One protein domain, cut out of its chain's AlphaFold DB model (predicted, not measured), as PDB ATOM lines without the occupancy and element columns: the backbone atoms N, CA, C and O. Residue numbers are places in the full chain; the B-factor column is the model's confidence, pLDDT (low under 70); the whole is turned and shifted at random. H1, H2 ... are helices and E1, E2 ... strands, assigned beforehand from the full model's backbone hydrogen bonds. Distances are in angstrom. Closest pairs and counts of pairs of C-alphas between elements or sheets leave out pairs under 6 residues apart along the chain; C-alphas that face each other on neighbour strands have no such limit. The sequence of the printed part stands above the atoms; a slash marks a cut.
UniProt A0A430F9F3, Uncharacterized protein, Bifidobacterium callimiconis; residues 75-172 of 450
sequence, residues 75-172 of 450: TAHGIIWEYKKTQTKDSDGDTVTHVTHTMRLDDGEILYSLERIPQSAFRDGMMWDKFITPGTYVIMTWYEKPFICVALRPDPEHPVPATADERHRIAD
ATOM      1  N   THR A  75     -40.307  43.290  43.596       91.25
ATOM      2  CA  THR A  75     -39.430  42.477  42.750       91.25
ATOM      3  C   THR A  75     -38.035  43.072  42.802       91.25
ATOM      4  O   THR A  75     -37.897  44.289  42.692       91.25
ATOM      5  N   ALA A  76     -37.026  42.231  42.999       92.75
ATOM      6  CA  ALA A  76     -35.628  42.633  42.962       92.75
ATOM      7  C   ALA A  76     -34.766  41.508  42.392       92.75
ATOM      8  O   ALA A  76     -35.103  40.325  42.518       92.75
ATOM      9  N   HIS A  77     -33.657  41.916  41.793       93.19
ATOM     10  CA  HIS A  77     -32.555  41.047  41.428       93.19
ATOM     11  C   HIS A  77     -31.677  40.820  42.660       93.19
ATOM     12  O   HIS A  77     -31.651  41.624  43.602       93.19
ATOM     13  N   GLY A  78     -31.022  39.674  42.684       92.44
ATOM     14  CA  GLY A  78     -30.033  39.371  43.690       92.44
ATOM     15  C   GLY A  78     -29.347  38.054  43.406       92.44
ATOM     16  O   GLY A  78     -29.607  37.376  42.413       92.44
ATOM     17  N   ILE A  79     -28.487  37.670  44.330       92.88
ATOM     18  CA  ILE A  79     -27.640  36.499  44.221       92.88
ATOM     19  C   ILE A  79     -27.832  35.610  45.445       92.88
ATOM     20  O   ILE A  79     -27.928  36.091  46.580       92.88
ATOM     21  N   ILE A  80     -27.902  34.297  45.227       91.12
ATOM     22  CA  ILE A  80     -27.836  33.329  46.323       91.12
ATOM     23  C   ILE A  80     -26.448  33.449  46.946       91.12
ATOM     24  O   ILE A  80     -25.448  33.112  46.317       91.12
ATOM     25  N   TRP A  81     -26.385  33.974  48.163       90.25
ATOM     26  CA  TRP A  81     -25.125  34.350  48.790       90.25
ATOM     27  C   TRP A  81     -24.504  33.176  49.535       90.25
ATOM     28  O   TRP A  81     -23.360  32.806  49.285       90.25
ATOM     29  N   GLU A  82     -25.286  32.544  50.404       87.12
ATOM     30  CA  GLU A  82     -24.854  31.399  51.192       87.12
ATOM     31  C   GLU A  82     -25.940  30.324  51.201       87.12
ATOM     32  O   GLU A  82     -27.129  30.606  51.382       87.12
ATOM     33  N   TYR A  83     -25.499  29.077  51.054       87.56
ATOM     34  CA  TYR A  83     -26.283  27.886  51.340       87.56
ATOM     35  C   TYR A  83     -25.509  27.039  52.343       87.56
ATOM     36  O   TYR A  83     -24.442  26.509  52.031       87.56
ATOM     37  N   LYS A  84     -26.052  26.899  53.552       85.31
ATOM     38  CA  LYS A  84     -25.446  26.102  54.613       85.31
ATOM     39  C   LYS A  84     -26.432  25.066  55.121       85.31
ATOM     40  O   LYS A  84     -27.481  25.393  55.671       85.31
ATOM     41  N   LYS A  85     -26.070  23.796  54.963       85.00
ATOM     42  CA  LYS A  85     -26.792  22.663  55.537       85.00
ATOM     43  C   LYS A  85     -26.059  22.212  56.796       85.00
ATOM     44  O   LYS A  85     -24.987  21.623  56.711       85.00
ATOM     45  N   THR A  86     -26.639  22.490  57.952       84.06
ATOM     46  CA  THR A  86     -26.103  22.100  59.258       84.06
ATOM     47  C   THR A  86     -26.908  20.919  59.775       84.06
ATOM     48  O   THR A  86     -28.130  20.991  59.844       84.06
ATOM     49  N   GLN A  87     -26.248  19.815  60.107       88.56
ATOM     50  CA  GLN A  87     -26.902  18.655  60.710       88.56
ATOM     51  C   GLN A  87     -26.526  18.593  62.184       88.56
ATOM     52  O   GLN A  87     -25.347  18.529  62.524       88.56
ATOM     53  N   THR A  88     -27.527  18.636  63.051       86.44
ATOM     54  CA  THR A  88     -27.384  18.539  64.505       86.44
ATOM     55  C   THR A  88     -28.215  17.368  64.999       86.44
ATOM     56  O   THR A  88     -29.271  17.097  64.437       86.44
ATOM     57  N   LYS A  89     -27.765  16.667  66.039       91.62
ATOM     58  CA  LYS A  89     -28.619  15.691  66.723       91.62
ATOM     59  C   LYS A  89     -29.450  16.402  67.782       91.62
ATOM     60  O   LYS A  89     -28.902  17.240  68.498       91.62
ATOM     61  N   ASP A  90     -30.742  16.110  67.845       87.81
ATOM     62  CA  ASP A  90     -31.587  16.567  68.948       87.81
ATOM     63  C   ASP A  90     -31.367  15.722  70.217       87.81
ATOM     64  O   ASP A  90     -30.479  14.863  70.272       87.81
ATOM     65  N   SER A  91     -32.142  16.012  71.266       84.50
ATOM     66  CA  SER A  91     -32.070  15.321  72.559       84.50
ATOM     67  C   SER A  91     -32.326  13.820  72.463       84.50
ATOM     68  O   SER A  91     -31.858  13.074  73.322       84.50
ATOM     69  N   ASP A  92     -33.030  13.389  71.419       89.75
ATOM     70  CA  ASP A  92     -33.507  12.021  71.256       89.75
ATOM     71  C   ASP A  92     -32.579  11.232  70.308       89.75
ATOM     72  O   ASP A  92     -32.743  10.031  70.101       89.75
ATOM     73  N   GLY A  93     -31.530  11.890  69.795       86.31
ATOM     74  CA  GLY A  93     -30.527  11.314  68.902       86.31
ATOM     75  C   GLY A  93     -30.898  11.394  67.421       86.31
ATOM     76  O   GLY A  93     -30.099  10.952  66.582       86.31
ATOM     77  N   ASP A  94     -32.044  11.993  67.097       88.19
ATOM     78  CA  ASP A  94     -32.525  12.170  65.736       88.19
ATOM     79  C   ASP A  94     -31.768  13.305  65.045       88.19
ATOM     80  O   ASP A  94     -31.397  14.327  65.627       88.19
ATOM     81  N   THR A  95     -31.474  13.110  63.760       85.19
ATOM     82  CA  THR A  95     -30.712  14.091  62.980       85.19
ATOM     83  C   THR A  95     -31.637  15.196  62.484       85.19
ATOM     84  O   THR A  95     -32.364  15.028  61.505       85.19
ATOM     85  N   VAL A  96     -31.550  16.367  63.105       83.12
ATOM     86  CA  VAL A  96     -32.207  17.595  62.661       83.12
ATOM     87  C   VAL A  96     -31.314  18.304  61.648       83.12
ATOM     88  O   VAL A  96     -30.154  18.622  61.904       83.12
ATOM     89  N   THR A  97     -31.854  18.554  60.458       81.56
ATOM     90  CA  THR A  97     -31.162  19.323  59.420       81.56
ATOM     91  C   THR A  97     -31.669  20.763  59.425       81.56
ATOM     92  O   THR A  97     -32.814  21.017  59.059       81.56
ATOM     93  N   HIS A  98     -30.798  21.705  59.771       77.62
ATOM     94  CA  HIS A  98     -31.010  23.138  59.592       77.62
ATOM     95  C   HIS A  98     -30.437  23.589  58.252       77.62
ATOM     96  O   HIS A  98     -29.286  23.292  57.929       77.62
ATOM     97  N   VAL A  99     -31.235  24.292  57.454       79.81
ATOM     98  CA  VAL A  99     -30.840  24.717  56.108       79.81
ATOM     99  C   VAL A  99     -30.932  26.227  56.013       79.81
ATOM    100  O   VAL A  99     -32.000  26.760  55.732       79.81
ATOM    101  N   THR A 100     -29.808  26.910  56.172       80.06
ATOM    102  CA  THR A 100     -29.748  28.364  56.078       80.06
ATOM    103  C   THR A 100     -29.471  28.778  54.639       80.06
ATOM    104  O   THR A 100     -28.486  28.355  54.035       80.06
ATOM    105  N   HIS A 101     -30.359  29.609  54.095       83.94
ATOM    106  CA  HIS A 101     -30.181  30.283  52.811       83.94
ATOM    107  C   HIS A 101     -30.172  31.789  53.040       83.94
ATOM    108  O   HIS A 101     -31.098  32.323  53.672       83.94
ATOM    109  N   THR A 102     -29.168  32.462  52.492       89.38
ATOM    110  CA  THR A 102     -29.111  33.922  52.426       89.38
ATOM    111  C   THR A 102     -29.090  34.371  50.971       89.38
ATOM    112  O   THR A 102     -28.477  33.739  50.110       89.38
ATOM    113  N   MET A 103     -29.799  35.457  50.682       90.12
ATOM    114  CA  MET A 103     -29.774  36.115  49.376       90.12
ATOM    115  C   MET A 103     -29.320  37.547  49.584       90.12
ATOM    116  O   MET A 103     -29.834  38.227  50.471       90.12
ATOM    117  N   ARG A 104     -28.376  37.999  48.768       90.44
ATOM    118  CA  ARG A 104     -27.971  39.401  48.714       90.44
ATOM    119  C   ARG A 104     -28.677  40.037  47.526       90.44
ATOM    120  O   ARG A 104     -28.546  39.545  46.413       90.44
ATOM    121  N   LEU A 105     -29.472  41.065  47.777       91.75
ATOM    122  CA  LEU A 105     -30.117  41.854  46.737       91.75
ATOM    123  C   LEU A 105     -29.108  42.820  46.104       91.75
ATOM    124  O   LEU A 105     -28.101  43.168  46.725       91.75
ATOM    125  N   ASP A 106     -29.402  43.292  44.897       86.81
ATOM    126  CA  ASP A 106     -28.546  44.247  44.174       86.81
ATOM    127  C   ASP A 106     -28.394  45.597  44.894       86.81
ATOM    128  O   ASP A 106     -27.397  46.292  44.719       86.81
ATOM    129  N   ASP A 107     -29.355  45.961  45.748       83.19
ATOM    130  CA  ASP A 107     -29.280  47.152  46.605       83.19
ATOM    131  C   ASP A 107     -28.406  46.949  47.862       83.19
ATOM    132  O   ASP A 107     -28.294  47.850  48.695       83.19
ATOM    133  N   GLY A 108     -27.785  45.774  48.007       81.94
ATOM    134  CA  GLY A 108     -26.944  45.393  49.139       81.94
ATOM    135  C   GLY A 108     -27.710  44.830  50.340       81.94
ATOM    136  O   GLY A 108     -27.074  44.383  51.297       81.94
ATOM    137  N   GLU A 109     -29.048  44.804  50.318       87.31
ATOM    138  CA  GLU A 109     -29.850  44.205  51.387       87.31
ATOM    139  C   GLU A 109     -29.625  42.685  51.436       87.31
ATOM    140  O   GLU A 109     -29.769  41.974  50.441       87.31
ATOM    141  N   ILE A 110     -29.290  42.157  52.618       87.75
ATOM    142  CA  ILE A 110     -29.151  40.713  52.834       87.75
ATOM    143  C   ILE A 110     -30.440  40.180  53.453       87.75
ATOM    144  O   ILE A 110     -30.814  40.521  54.578       87.75
ATOM    145  N   LEU A 111     -31.106  39.295  52.720       87.06
ATOM    146  CA  LEU A 111     -32.277  38.573  53.181       87.06
ATOM    147  C   LEU A 111     -31.845  37.280  53.870       87.06
ATOM    148  O   LEU A 111     -31.379  36.331  53.237       87.06
ATOM    149  N   TYR A 112     -32.029  37.253  55.187       82.75
ATOM    150  CA  TYR A 112     -31.754  36.091  56.026       82.75
ATOM    151  C   TYR A 112     -32.949  35.131  56.086       82.75
ATOM    152  O   TYR A 112     -34.106  35.534  55.949       82.75
ATOM    153  N   SER A 113     -32.670  33.863  56.409       68.19
ATOM    154  CA  SER A 113     -33.686  32.847  56.739       68.19
ATOM    155  C   SER A 113     -34.674  32.539  55.603       68.19
ATOM    156  O   SER A 113     -35.880  32.393  55.825       68.19
ATOM    157  N   LEU A 114     -34.169  32.364  54.376       71.69
ATOM    158  CA  LEU A 114     -34.976  31.949  53.216       71.69
ATOM    159  C   LEU A 114     -35.356  30.457  53.226       71.69
ATOM    160  O   LEU A 114     -35.891  29.939  52.248       71.69
ATOM    161  N   GLU A 115     -35.171  29.777  54.357       66.69
ATOM    162  CA  GLU A 115     -35.455  28.348  54.573       66.69
ATOM    163  C   GLU A 115     -36.917  27.967  54.259       66.69
ATOM    164  O   GLU A 115     -37.263  26.798  54.121       66.69
ATOM    165  N   ARG A 116     -37.803  28.967  54.148       70.50
ATOM    166  CA  ARG A 116     -39.245  28.810  53.924       70.50
ATOM    167  C   ARG A 116     -39.709  29.167  52.513       70.50
ATOM    168  O   ARG A 116     -40.925  29.286  52.322       70.50
ATOM    169  N   ILE A 117     -38.810  29.366  51.541       83.50
ATOM    170  CA  ILE A 117     -39.236  29.525  50.143       83.50
ATOM    171  C   ILE A 117     -39.834  28.190  49.681       83.50
ATOM    172  O   ILE A 117     -39.124  27.193  49.581       83.50
ATOM    173  N   PRO A 118     -41.153  28.122  49.426       82.69
ATOM    174  CA  PRO A 118     -41.751  26.881  48.975       82.69
ATOM    175  C   PRO A 118     -41.340  26.617  47.524       82.69
ATOM    176  O   PRO A 118     -41.328  27.545  46.720       82.69
ATOM    177  N   GLN A 119     -41.134  25.353  47.150       85.75
ATOM    178  CA  GLN A 119     -40.912  24.974  45.743       85.75
ATOM    179  C   GLN A 119     -42.029  25.483  44.820       85.75
ATOM    180  O   GLN A 119     -41.795  25.816  43.665       85.75
ATOM    181  N   SER A 120     -43.248  25.660  45.346       84.06
ATOM    182  CA  SER A 120     -44.360  26.274  44.615       84.06
ATOM    183  C   SER A 120     -44.111  27.723  44.172       84.06
ATOM    184  O   SER A 120     -44.923  28.245  43.410       84.06
ATOM    185  N   ALA A 121     -43.079  28.401  44.682       87.50
ATOM    186  CA  ALA A 121     -42.658  29.734  44.248       87.50
ATOM    187  C   ALA A 121     -41.668  29.687  43.071       87.50
ATOM    188  O   ALA A 121     -41.444  30.715  42.442       87.50
ATOM    189  N   PHE A 122     -41.102  28.528  42.733       92.06
ATOM    190  CA  PHE A 122     -40.160  28.406  41.623       92.06
ATOM    191  C   PHE A 122     -40.888  28.558  40.288       92.06
ATOM    192  O   PHE A 122     -41.956  27.975  40.067       92.06
ATOM    193  N   ARG A 123     -40.352  29.410  39.414       90.19
ATOM    194  CA  ARG A 123     -40.923  29.746  38.105       90.19
ATOM    195  C   ARG A 123     -39.831  29.742  37.045       90.19
ATOM    196  O   ARG A 123     -38.654  29.835  37.370       90.19
ATOM    197  N   ASP A 124     -40.248  29.631  35.788       87.25
ATOM    198  CA  ASP A 124     -39.412  29.881  34.607       87.25
ATOM    199  C   ASP A 124     -38.083  29.103  34.613       87.25
ATOM    200  O   ASP A 124     -37.010  29.641  34.362       87.25
ATOM    201  N   GLY A 125     -38.152  27.809  34.949       82.31
ATOM    202  CA  GLY A 125     -36.982  26.923  34.968       82.31
ATOM    203  C   GLY A 125     -36.073  27.076  36.194       82.31
ATOM    204  O   GLY A 125     -34.959  26.542  36.193       82.31
ATOM    205  N   MET A 126     -36.530  27.780  37.238       89.00
ATOM    206  CA  MET A 126     -35.915  27.718  38.564       89.00
ATOM    207  C   MET A 126     -36.076  26.309  39.138       89.00
ATOM    208  O   MET A 126     -37.189  25.797  39.254       89.00
ATOM    209  N   MET A 127     -34.959  25.699  39.513       87.94
ATOM    210  CA  MET A 127     -34.890  24.345  40.052       87.94
ATOM    211  C   MET A 127     -34.167  24.370  41.404       87.94
ATOM    212  O   MET A 127     -33.490  25.344  41.746       87.94
ATOM    213  N   TRP A 128     -34.362  23.330  42.218       86.44
ATOM    214  CA  TRP A 128     -33.822  23.296  43.583       86.44
ATOM    215  C   TRP A 128     -32.291  23.296  43.614       86.44
ATOM    216  O   TRP A 128     -31.710  23.976  44.448       86.44
ATOM    217  N   ASP A 129     -31.648  22.610  42.672       86.62
ATOM    218  CA  ASP A 129     -30.196  22.622  42.451       86.62
ATOM    219  C   ASP A 129     -29.651  24.040  42.211       86.62
ATOM    220  O   ASP A 129     -28.667  24.441  42.829       86.62
ATOM    221  N   LYS A 130     -30.336  24.844  41.391       85.50
ATOM    222  CA  LYS A 130     -29.977  26.251  41.164       85.50
ATOM    223  C   LYS A 130     -30.158  27.095  42.422       85.50
ATOM    224  O   LYS A 130     -29.332  27.948  42.721       85.50
ATOM    225  N   PHE A 131     -31.221  26.841  43.186       86.62
ATOM    226  CA  PHE A 131     -31.507  27.597  44.407       86.62
ATOM    227  C   PHE A 131     -30.475  27.359  45.517       86.62
ATOM    228  O   PHE A 131     -30.165  28.283  46.262       86.62
ATOM    229  N   ILE A 132     -29.927  26.144  45.611       88.75
ATOM    230  CA  ILE A 132     -28.912  25.796  46.616       88.75
ATOM    231  C   ILE A 132     -27.478  26.103  46.171       88.75
ATOM    232  O   ILE A 132     -26.554  25.851  46.939       88.75
ATOM    233  N   THR A 133     -27.268  26.602  44.948       89.38
ATOM    234  CA  THR A 133     -25.931  26.885  44.404       89.38
ATOM    235  C   THR A 133     -25.553  28.344  44.681       89.38
ATOM    236  O   THR A 133     -26.111  29.240  44.034       89.38
ATOM    237  N   PRO A 134     -24.604  28.621  45.601       90.44
ATOM    238  CA  PRO A 134     -24.163  29.983  45.878       90.44
ATOM    239  C   PRO A 134     -23.555  30.627  44.630       90.44
ATOM    240  O   PRO A 134     -22.815  29.984  43.889       90.44
ATOM    241  N   GLY A 135     -23.829  31.908  44.412       89.56
ATOM    242  CA  GLY A 135     -23.471  32.639  43.197       89.56
ATOM    243  C   GLY A 135     -24.570  32.663  42.134       89.56
ATOM    244  O   GLY A 135     -24.456  33.398  41.163       89.56
ATOM    245  N   THR A 136     -25.652  31.898  42.290       92.00
ATOM    246  CA  THR A 136     -26.738  31.900  41.300       92.00
ATOM    247  C   THR A 136     -27.520  33.211  41.361       92.00
ATOM    248  O   THR A 136     -28.069  33.551  42.413       92.00
ATOM    249  N   TYR A 137     -27.599  33.920  40.234       93.00
ATOM    250  CA  TYR A 137     -28.408  35.127  40.094       93.00
ATOM    251  C   TYR A 137     -29.882  34.777  39.923       93.00
ATOM    252  O   TYR A 137     -30.260  33.877  39.163       93.00
ATOM    253  N   VAL A 138     -30.730  35.483  40.660       93.88
ATOM    254  CA  VAL A 138     -32.161  35.223  40.723       93.88
ATOM    255  C   VAL A 138     -32.954  36.522  40.777       93.88
ATOM    256  O   VAL A 138     -32.579  37.494  41.428       93.88
ATOM    257  N   ILE A 139     -34.124  36.499  40.150       93.81
ATOM    258  CA  ILE A 139     -35.149  37.526  40.306       93.81
ATOM    259  C   ILE A 139     -36.166  36.989  41.303       93.81
ATOM    260  O   ILE A 139     -36.833  35.975  41.058       93.81
ATOM    261  N   MET A 140     -36.301  37.670  42.437       93.06
ATOM    262  CA  MET A 140     -37.275  37.314  43.457       93.06
ATOM    263  C   MET A 140     -38.408  38.332  43.486       93.06
ATOM    264  O   MET A 140     -38.187  39.537  43.522       93.06
ATOM    265  N   THR A 141     -39.640  37.832  43.550       91.69
ATOM    266  CA  THR A 141     -40.848  38.624  43.785       91.69
ATOM    267  C   THR A 141     -41.476  38.193  45.107       91.69
ATOM    268  O   THR A 141     -41.864  37.031  45.256       91.69
ATOM    269  N   TRP A 142     -41.602  39.092  46.087       91.00
ATOM    270  CA  TRP A 142     -42.083  38.756  47.431       91.00
ATOM    271  C   TRP A 142     -42.867  39.886  48.110       91.00
ATOM    272  O   TRP A 142     -42.786  41.052  47.742       91.00
ATOM    273  N   TYR A 143     -43.631  39.529  49.143       84.75
ATOM    274  CA  TYR A 143     -44.142  40.486  50.128       84.75
ATOM    275  C   TYR A 143     -43.196  40.531  51.321       84.75
ATOM    276  O   TYR A 143     -42.826  39.476  51.832       84.75
ATOM    277  N   GLU A 144     -42.829  41.724  51.784       78.25
ATOM    278  CA  GLU A 144     -41.786  41.897  52.801       78.25
ATOM    279  C   GLU A 144     -42.217  41.401  54.193       78.25
ATOM    280  O   GLU A 144     -41.483  40.670  54.859       78.25
ATOM    281  N   LYS A 145     -43.416  41.778  54.666       76.50
ATOM    282  CA  LYS A 145     -43.865  41.498  56.045       76.50
ATOM    283  C   LYS A 145     -45.353  41.150  56.109       76.50
ATOM    284  O   LYS A 145     -46.172  42.061  56.066       76.50
ATOM    285  N   PRO A 146     -45.734  39.879  56.326       73.50
ATOM    286  CA  PRO A 146     -44.858  38.716  56.505       73.50
ATOM    287  C   PRO A 146     -44.141  38.332  55.204       73.50
ATOM    288  O   PRO A 146     -44.727  38.488  54.136       73.50
ATOM    289  N   PHE A 147     -42.931  37.768  55.314       83.06
ATOM    290  CA  PHE A 147     -42.179  37.291  54.152       83.06
ATOM    291  C   PHE A 147     -42.981  36.218  53.405       83.06
ATOM    292  O   PHE A 147     -43.287  35.151  53.952       83.06
ATOM    293  N   ILE A 148     -43.380  36.520  52.170       84.81
ATOM    294  CA  ILE A 148     -44.071  35.581  51.282       84.81
ATOM    295  C   ILE A 148     -43.428  35.690  49.905       84.81
ATOM    296  O   ILE A 148     -43.772  36.587  49.137       84.81
ATOM    297  N   CYS A 149     -42.542  34.748  49.585       88.12
ATOM    298  CA  CYS A 149     -42.028  34.582  48.230       88.12
ATOM    299  C   CYS A 149     -43.176  34.161  47.296       88.12
ATOM    300  O   CYS A 149     -43.884  33.181  47.553       88.12
ATOM    301  N   VAL A 150     -43.414  34.963  46.260       88.69
ATOM    302  CA  VAL A 150     -44.458  34.763  45.248       88.69
ATOM    303  C   VAL A 150     -43.877  34.057  44.033       88.69
ATOM    304  O   VAL A 150     -44.492  33.112  43.538       88.69
ATOM    305  N   ALA A 151     -42.714  34.519  43.581       91.56
ATOM    306  CA  ALA A 151     -41.979  33.937  42.477       91.56
ATOM    307  C   ALA A 151     -40.476  34.031  42.744       91.56
ATOM    308  O   ALA A 151     -39.999  35.030  43.284       91.56
ATOM    309  N   LEU A 152     -39.755  32.995  42.338       92.44
ATOM    310  CA  LEU A 152     -38.306  32.971  42.248       92.44
ATOM    311  C   LEU A 152     -37.939  32.416  40.874       92.44
ATOM    312  O   LEU A 152     -38.422  31.343  40.495       92.44
ATOM    313  N   ARG A 153     -37.141  33.174  40.129       94.62
ATOM    314  CA  ARG A 153     -36.753  32.889  38.744       94.62
ATOM    315  C   ARG A 153     -35.238  33.016  38.612       94.62
ATOM    316  O   ARG A 153     -34.675  33.848  39.322       94.62
ATOM    317  N   PRO A 154     -34.582  32.259  37.721       92.62
ATOM    318  CA  PRO A 154     -33.205  32.553  37.349       92.62
ATOM    319  C   PRO A 154     -33.155  33.927  36.674       92.62
ATOM    320  O   PRO A 154     -34.095  34.286  35.960       92.62
ATOM    321  N   ASP A 155     -32.087  34.682  36.895       92.31
ATOM    322  CA  ASP A 155     -31.866  35.920  36.152       92.31
ATOM    323  C   ASP A 155     -31.422  35.588  34.711       92.31
ATOM    324  O   ASP A 155     -30.382  34.946  34.532       92.31
ATOM    325  N   PRO A 156     -32.193  35.960  33.670       89.12
ATOM    326  CA  PRO A 156     -31.813  35.685  32.288       89.12
ATOM    327  C   PRO A 156     -30.573  36.467  31.835       89.12
ATOM    328  O   PRO A 156     -29.918  36.030  30.890       89.12
ATOM    329  N   GLU A 157     -30.245  37.591  32.480       89.19
ATOM    330  CA  GLU A 157     -29.060  38.397  32.146       89.19
ATOM    331  C   GLU A 157     -27.768  37.750  32.668       89.19
ATOM    332  O   GLU A 157     -26.699  37.936  32.089       89.19
ATOM    333  N   HIS A 158     -27.885  36.907  33.697       89.31
ATOM    334  CA  HIS A 158     -26.770  36.231  34.356       89.31
ATOM    335  C   HIS A 158     -27.031  34.714  34.465       89.31
ATOM    336  O   HIS A 158     -27.272  34.185  35.553       89.31
ATOM    337  N   PRO A 159     -26.991  33.972  33.338       84.06
ATOM    338  CA  PRO A 159     -27.391  32.562  33.294       84.06
ATOM    339  C   PRO A 159     -26.401  31.608  33.981       84.06
ATOM    340  O   PRO A 159     -26.736  30.444  34.218       84.06
ATOM    341  N   VAL A 160     -25.187  32.078  34.274       86.00
ATOM    342  CA  VAL A 160     -24.115  31.306  34.911       86.00
ATOM    343  C   VAL A 160     -23.927  31.811  36.346       86.00
ATOM    344  O   VAL A 160     -23.978  33.022  36.562       86.00
ATOM    345  N   PRO A 161     -23.719  30.925  37.339       86.38
ATOM    346  CA  PRO A 161     -23.421  31.352  38.702       86.38
ATOM    347  C   PRO A 161     -22.146  32.199  38.767       86.38
ATOM    348  O   PRO A 161     -21.158  31.866  38.113       86.38
ATOM    349  N   ALA A 162     -22.152  33.233  39.609       85.06
ATOM    350  CA  ALA A 162     -20.966  34.021  39.908       85.06
ATOM    351  C   ALA A 162     -19.844  33.133  40.449       85.06
ATOM    352  O   ALA A 162     -20.044  32.296  41.344       85.06
ATOM    353  N   THR A 163     -18.648  33.366  39.928       85.88
ATOM    354  CA  THR A 163     -17.408  32.762  40.411       85.88
ATOM    355  C   THR A 163     -17.107  33.188  41.853       85.88
ATOM    356  O   THR A 163     -17.655  34.168  42.361       85.88
ATOM    357  N   ALA A 164     -16.231  32.454  42.547       80.88
ATOM    358  CA  ALA A 164     -15.823  32.824  43.905       80.88
ATOM    359  C   ALA A 164     -15.236  34.250  43.957       80.88
ATOM    360  O   ALA A 164     -15.620  35.026  44.831       80.88
ATOM    361  N   ASP A 165     -14.420  34.608  42.963       80.88
ATOM    362  CA  ASP A 165     -13.789  35.925  42.831       80.88
ATOM    363  C   ASP A 165     -14.809  37.043  42.568       80.88
ATOM    364  O   ASP A 165     -14.704  38.140  43.110       80.88
ATOM    365  N   GLU A 166     -15.831  36.792  41.746       80.12
ATOM    366  CA  GLU A 166     -16.931  37.747  41.549       80.12
ATOM    367  C   GLU A 166     -17.734  37.942  42.833       80.12
ATOM    368  O   GLU A 166     -18.053  39.074  43.187       80.12
ATOM    369  N   ARG A 167     -18.010  36.870  43.584       80.62
ATOM    370  CA  ARG A 167     -18.678  36.995  44.886       80.62
ATOM    371  C   ARG A 167     -17.836  37.793  45.880       80.62
ATOM    372  O   ARG A 167     -18.409  38.591  46.616       80.62
ATOM    373  N   HIS A 168     -16.511  37.633  45.893       79.06
ATOM    374  CA  HIS A 168     -15.638  38.466  46.725       79.06
ATOM    375  C   HIS A 168     -15.640  39.929  46.289       79.06
ATOM    376  O   HIS A 168     -15.857  40.780  47.146       79.06
ATOM    377  N   ARG A 169     -15.573  40.232  44.986       78.75
ATOM    378  CA  ARG A 169     -15.735  41.615  44.488       78.75
ATOM    379  C   ARG A 169     -17.095  42.230  44.819       78.75
ATOM    380  O   ARG A 169     -17.192  43.425  45.068       78.75
ATOM    381  N   ILE A 170     -18.163  41.434  44.838       77.81
ATOM    382  CA  ILE A 170     -19.499  41.902  45.245       77.81
ATOM    383  C   ILE A 170     -19.558  42.166  46.763       77.81
ATOM    384  O   ILE A 170     -20.304  43.045  47.210       77.81
ATOM    385  N   ALA A 171     -18.807  41.405  47.567       75.81
ATOM    386  CA  ALA A 171     -18.703  41.613  49.013       75.81
ATOM    387  C   ALA A 171     -17.881  42.866  49.333       75.81
ATOM    388  O   ALA A 171     -18.303  43.678  50.158       75.81
ATOM    389  N   ASP A 172     -16.745  42.996  48.654       78.31
ATOM    390  CA  ASP A 172     -15.758  44.052  48.786       78.31
ATOM    391  C   ASP A 172     -15.346  44.546  47.386       78.31
ATOM    392  O   ASP A 172     -14.515  43.923  46.721       78.31
TER     393      ASP A 172
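AT A GLANCE: This is residues 75 to 172 of the 450 residues of an uncharacterized protein of Bifidobacterium callimiconis (UniProt A0A430F9F3). A curled, twisted sheet has one long hairpin, E1 and E2, reaching away as an arm from the shorter hairpin E3 and E4; small helices H1 and H2 only graze it. The 98 printed residues run E1 E2 H1 E3 E4 H2; the sheet, E2 E1 E3 E4, is antiparallel, the class mixed. It is compact, radius of gyration of the C-alphas 14.3 A, spanning 47 by 30 by 25 A.

IN THESE COORDINATES: E1, residues 75 to 89, begins at C-alpha (-39.430, 42.477, 42.750) and measures 37.5 A; E2, 95 to 105, 32.2 A. E3 is 137 to 143, E4 148 to 154, H1 128 to 131. H2, 164 to 171, ends at C-alpha (-18.703, 41.613, 49.013).

HOW THE PARTS SIT: E1 bends by 75 degrees at residue 78. Within hydrogen-bond range are N 86 and O 98 (E1, E2), 2.8 A; N 78 and O 138 (E1, E3), 3.0 A; N 141 and O 151 (E3, E4), 2.8 A. The closest C-alphas of E1 and H1 are Ile 80 and Phe 131, 7.1 A; of E1 and H2, Trp 81 and Arg 167, 8.0 A. Every O i to N i+4 pair is within range in H2; H1 is too short for one.

THE WHOLE: The printed part has no cut. The link E2 to H1 is long. Residues 113 and 115 are under 70 in pLDDT.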